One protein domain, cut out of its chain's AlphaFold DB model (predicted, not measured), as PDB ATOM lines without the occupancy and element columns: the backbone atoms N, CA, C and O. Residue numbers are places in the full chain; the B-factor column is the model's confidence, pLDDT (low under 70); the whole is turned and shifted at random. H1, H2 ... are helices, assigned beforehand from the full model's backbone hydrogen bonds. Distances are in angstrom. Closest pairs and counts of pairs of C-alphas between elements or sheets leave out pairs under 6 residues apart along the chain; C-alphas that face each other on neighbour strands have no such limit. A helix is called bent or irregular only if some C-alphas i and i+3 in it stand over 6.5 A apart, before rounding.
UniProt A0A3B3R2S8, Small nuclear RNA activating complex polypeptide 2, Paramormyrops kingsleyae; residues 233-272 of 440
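Overview. This is residues 233 to 272 of the 440 residues of the protein "Small nuclear RNA activating complex polypeptide 2" of Paramormyrops kingsleyae (UniProt A0A3B3R2S8). A long helix with a kink, H1, and a shorter helix, H2, meet near their ends through a tight link and make a wide, open V, with no part of the printed chain filling the space between the two arms. The kink in H1 lies near residue 249. The printed part has 40 residues with two named helices, H1 then H2, and no named strand; its class is all helix. It is extended, with a radius of gyration of the C-alphas of 15.4 A, and flat, spanning 42 by 24 by 7 A.

Along the chain. H1, the longest helix, has residues 236 to 255 and measures 29.1 A from first to last C-alpha. It begins with C-alpha 236 at (197.979, 186.835, 166.477) and ends with C-alpha 255 at (189.849, 195.491, 193.061). H2 has residues 258 to 272 and measures 20.7 A, ending with C-alpha 272 at (192.295, 222.316, 185.215).

Arrangement. H1 has a kink of 42 degrees near residue 249. It is irregular, but only just: C-alphas 247 and 250 are 6.7 A apart. H1 and H2 meet only through their link, the two residues Leu 256 and Asp 257. In H2 every O i to N i+4 pair is within hydrogen-bond range; in H1 12 of 16 are.

Size, cuts and confidence. The two C-alphas farthest apart are those of Ala 236 and Gln 271, 42.5 A. Residues 235 to 241, of which 236 to 241 belong to H1, stand free, and so do residues 243 to 272, of which 243 to 255 belong to H1 and 258 to 272 to H2. The printed part has no cut. The mean pLDDT of the printed part is 81.6, and no printed residue is under 70.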
ATOM      1  N   THR A 233     198.806 196.680 162.070       80.62
ATOM      2  CA  THR A 233     198.437 195.262 162.118       80.62
ATOM      3  C   THR A 233     199.139 194.586 163.294       80.62
ATOM      4  O   THR A 233     200.371 194.525 163.317       80.62
ATOM      5  N   LEU A 234     198.365 194.082 164.253       83.56
ATOM      6  CA  LEU A 234     198.877 193.230 165.323       83.56
ATOM      7  C   LEU A 234     199.028 191.786 164.837       83.56
ATOM      8  O   LEU A 234     198.216 191.276 164.061       83.56
ATOM      9  N   THR A 235     200.070 191.116 165.314       88.31
ATOM     10  CA  THR A 235     200.233 189.666 165.162       88.31
ATOM     11  C   THR A 235     199.218 188.915 166.030       88.31
ATOM     12  O   THR A 235     198.726 189.446 167.022       88.31
ATOM     13  N   ALA A 236     198.929 187.649 165.708       84.06
ATOM     14  CA  ALA A 236     197.979 186.835 166.477       84.06
ATOM     15  C   ALA A 236     198.323 186.756 167.980       84.06
ATOM     16  O   ALA A 236     197.424 186.745 168.817       84.06
ATOM     17  N   MET A 237     199.616 186.757 168.326       82.50
ATOM     18  CA  MET A 237     200.075 186.744 169.717       82.50
ATOM     19  C   MET A 237     199.875 188.101 170.408       82.50
ATOM     20  O   MET A 237     199.412 188.149 171.542       82.50
ATOM     21  N   GLU A 238     200.182 189.213 169.734       87.44
ATOM     22  CA  GLU A 238     199.951 190.560 170.273       87.44
ATOM     23  C   GLU A 238     198.458 190.840 170.470       87.44
ATOM     24  O   GLU A 238     198.065 191.364 171.511       87.44
ATOM     25  N   SER A 239     197.622 190.433 169.512       85.69
ATOM     26  CA  SER A 239     196.165 190.480 169.641       85.69
ATOM     27  C   SER A 239     195.681 189.627 170.813       85.69
ATOM     28  O   SER A 239     194.806 190.061 171.553       85.69
ATOM     29  N   GLY A 240     196.283 188.452 171.027       86.50
ATOM     30  CA  GLY A 240     196.013 187.609 172.192       86.50
ATOM     31  C   GLY A 240     196.304 188.321 173.515       86.50
ATOM     32  O   GLY A 240     195.465 188.295 174.405       86.50
ATOM     33  N   VAL A 241     197.434 189.028 173.621       87.31
ATOM     34  CA  VAL A 241     197.786 189.820 174.816       87.31
ATOM     35  C   VAL A 241     196.826 190.993 175.032       87.31
ATOM     36  O   VAL A 241     196.459 191.288 176.165       87.31
ATOM     37  N   VAL A 242     196.391 191.668 173.964       86.25
ATOM     38  CA  VAL A 242     195.394 192.747 174.072       86.25
ATOM     39  C   VAL A 242     194.038 192.204 174.518       86.25
ATOM     40  O   VAL A 242     193.384 192.820 175.354       86.25
ATOM     41  N   LEU A 243     193.618 191.054 173.991       85.56
ATOM     42  CA  LEU A 243     192.382 190.397 174.408       85.56
ATOM     43  C   LEU A 243     192.465 189.918 175.857       85.56
ATOM     44  O   LEU A 243     191.532 190.159 176.604       85.56
ATOM     45  N   ASP A 244     193.579 189.325 176.279       87.81
ATOM     46  CA  ASP A 244     193.819 188.936 177.675       87.81
ATOM     47  C   ASP A 244     193.758 190.148 178.622       87.81
ATOM     48  O   ASP A 244     193.106 190.117 179.666       87.81
ATOM     49  N   LEU A 245     194.330 191.285 178.206       87.62
ATOM     50  CA  LEU A 245     194.207 192.546 178.936       87.62
ATOM     51  C   LEU A 245     192.751 193.031 179.014       87.62
ATOM     52  O   LEU A 245     192.323 193.477 180.069       87.62
ATOM     53  N   LEU A 246     191.983 192.956 177.924       83.44
ATOM     54  CA  LEU A 246     190.574 193.375 177.903       83.44
ATOM     55  C   LEU A 246     189.676 192.444 178.722       83.44
ATOM     56  O   LEU A 246     188.745 192.908 179.377       83.44
ATOM     57  N   LEU A 247     189.958 191.145 178.684       80.75
ATOM     58  CA  LEU A 247     189.203 190.116 179.389       80.75
ATOM     59  C   LEU A 247     189.530 190.075 180.884       80.75
ATOM     60  O   LEU A 247     188.683 189.635 181.652       80.75
ATOM     61  N   SER A 248     190.693 190.579 181.309       78.31
ATOM     62  CA  SER A 248     191.037 190.744 182.729       78.31
ATOM     63  C   SER A 248     190.455 192.018 183.359       78.31
ATOM     64  O   SER A 248     190.301 192.077 184.576       78.31
ATOM     65  N   LEU A 249     190.037 193.026 182.573       77.44
ATOM     66  CA  LEU A 249     189.448 194.267 183.115       77.44
ATOM     67  C   LEU A 249     188.258 194.056 184.071       77.44
ATOM     68  O   LEU A 249     188.219 194.745 185.090       77.44
ATOM     69  N   PRO A 250     187.290 193.155 183.808       74.62
ATOM     70  CA  PRO A 250     186.144 192.950 184.695       74.62
ATOM     71  C   PRO A 250     186.521 192.416 186.083       74.62
ATOM     72  O   PRO A 250     185.801 192.682 187.041       74.62
ATOM     73  N   GLU A 251     187.632 191.686 186.199       75.75
ATOM     74  CA  GLU A 251     188.131 191.140 187.468       75.75
ATOM     75  C   GLU A 251     189.037 192.139 188.203       75.75
ATOM     76  O   GLU A 251     189.048 192.193 189.431       75.75
ATOM     77  N   GLU A 252     189.759 192.977 187.457       74.81
ATOM     78  CA  GLU A 252     190.687 193.969 188.011       74.81
ATOM     79  C   GLU A 252     189.997 195.271 188.442       74.81
ATOM     80  O   GLU A 252     190.429 195.914 189.401       74.81
ATOM     81  N   LEU A 253     188.914 195.670 187.765       72.62
ATOM     82  CA  LEU A 253     188.194 196.916 188.050       72.62
ATOM     83  C   LEU A 253     187.562 196.955 189.458       72.62
ATOM     84  O   LEU A 253     187.682 197.990 190.112       72.62
ATOM     85  N   PRO A 254     186.952 195.872 189.980       77.56
ATOM     86  CA  PRO A 254     186.414 195.845 191.342       77.56
ATOM     87  C   PRO A 254     187.488 195.886 192.435       77.56
ATOM     88  O   PRO A 254     187.194 196.265 193.565       77.56
ATOM     89  N   LEU A 255     188.724 195.481 192.120       76.69
ATOM     90  CA  LEU A 255     189.849 195.491 193.061       76.69
ATOM     91  C   LEU A 255     190.492 196.878 193.185       76.69
ATOM     92  O   LEU A 255     191.263 197.118 194.118       76.69
ATOM     93  N   LEU A 256     190.197 197.789 192.258       76.94
ATOM     94  CA  LEU A 256     190.627 199.181 192.301       76.94
ATOM     95  C   LEU A 256     189.686 199.999 193.187       76.94
ATOM     96  O   LEU A 256     188.464 199.890 193.082       76.94
ATOM     97  N   ASP A 257     190.249 200.889 194.009       79.06
ATOM     98  CA  ASP A 257     189.454 201.886 194.728       79.06
ATOM     99  C   ASP A 257     188.946 202.953 193.745       79.06
ATOM    100  O   ASP A 257     189.545 204.012 193.520       79.06
ATOM    101  N   CYS A 258     187.819 202.633 193.111       76.56
ATOM    102  CA  CYS A 258     187.172 203.488 192.130       76.56
ATOM    103  C   CYS A 258     186.692 204.810 192.748       76.56
ATOM    104  O   CYS A 258     186.595 205.799 192.024       76.56
ATOM    105  N   GLN A 259     186.435 204.861 194.063       80.19
ATOM    106  CA  GLN A 259     185.997 206.079 194.747       80.19
ATOM    107  C   GLN A 259     187.160 207.057 194.931       80.19
ATOM    108  O   GLN A 259     187.029 208.231 194.569       80.19
ATOM    109  N   GLU A 260     188.314 206.593 195.424       82.06
ATOM    110  CA  GLU A 260     189.492 207.458 195.584       82.06
ATOM    111  C   GLU A 260     190.038 207.903 194.213       82.06
ATOM    112  O   GLU A 260     190.413 209.067 194.031       82.06
ATOM    113  N   LEU A 261     189.989 207.021 193.205       82.00
ATOM    114  CA  LEU A 261     190.344 207.353 191.823       82.00
ATOM    115  C   LEU A 261     189.396 208.398 191.211       82.00
ATOM    116  O   LEU A 261     189.861 209.371 190.611       82.00
ATOM    117  N   GLN A 262     188.081 208.232 191.370       81.31
ATOM    118  CA  GLN A 262     187.085 209.182 190.869       81.31
ATOM    119  C   GLN A 262     187.235 210.547 191.543       81.31
ATOM    120  O   GLN A 262     187.254 211.564 190.850       81.31
ATOM    121  N   HIS A 263     187.404 210.585 192.868       84.38
ATOM    122  CA  HIS A 263     187.634 211.831 193.597       84.38
ATOM    123  C   HIS A 263     188.883 212.555 193.079       84.38
ATOM    124  O   HIS A 263     188.838 213.756 192.811       84.38
ATOM    125  N   HIS A 264     189.980 211.824 192.859       83.38
ATOM    126  CA  HIS A 264     191.217 212.379 192.305       83.38
ATOM    127  C   HIS A 264     191.030 212.939 190.885       83.38
ATOM    128  O   HIS A 264     191.475 214.051 190.590       83.38
ATOM    129  N   LEU A 265     190.324 212.217 190.011       82.19
ATOM    130  CA  LEU A 265     190.023 212.679 188.652       82.19
ATOM    131  C   LEU A 265     189.117 213.917 188.651       82.19
ATOM    132  O   LEU A 265     189.405 214.881 187.939       82.19
ATOM    133  N   CYS A 266     188.070 213.936 189.479       82.06
ATOM    134  CA  CYS A 266     187.196 215.096 189.648       82.06
ATOM    135  C   CYS A 266     187.957 216.308 190.203       82.06
ATOM    136  O   CYS A 266     187.778 217.422 189.709       82.06
ATOM    137  N   GLN A 267     188.843 216.101 191.179       86.75
ATOM    138  CA  GLN A 267     189.670 217.153 191.766       86.75
ATOM    139  C   GLN A 267     190.614 217.777 190.732       86.75
ATOM    140  O   GLN A 267     190.716 219.002 190.647       86.75
ATOM    141  N   ILE A 268     191.287 216.959 189.920       82.19
ATOM    142  CA  ILE A 268     192.178 217.461 188.868       82.19
ATOM    143  C   ILE A 268     191.388 218.144 187.759       82.19
ATOM    144  O   ILE A 268     191.786 219.213 187.304       82.19
ATOM    145  N   HIS A 269     190.252 217.581 187.353       79.50
ATOM    146  CA  HIS A 269     189.371 218.214 186.378       79.50
ATOM    147  C   HIS A 269     188.903 219.600 186.853       79.50
ATOM    148  O   HIS A 269     188.974 220.567 186.095       79.50
ATOM    149  N   ALA A 270     188.520 219.733 188.127       83.62
ATOM    150  CA  ALA A 270     188.174 221.018 188.726       83.62
ATOM    151  C   ALA A 270     189.363 221.994 188.741       83.62
ATOM    152  O   ALA A 270     189.190 223.162 188.417       83.62
ATOM    153  N   GLN A 271     190.578 221.533 189.051       81.44
ATOM    154  CA  GLN A 271     191.781 222.376 189.024       81.44
ATOM    155  C   GLN A 271     192.147 222.851 187.612       81.44
ATOM    156  O   GLN A 271     192.520 224.010 187.430       81.44
ATOM    157  N   LEU A 272     192.032 221.974 186.613       76.44
ATOM    158  CA  LEU A 272     192.295 222.316 185.215       76.44
ATOM    159  C   LEU A 272     191.269 223.332 184.696       76.44
ATOM    160  O   LEU A 272     191.648 224.306 184.046       76.44
TER     161      LEU A 272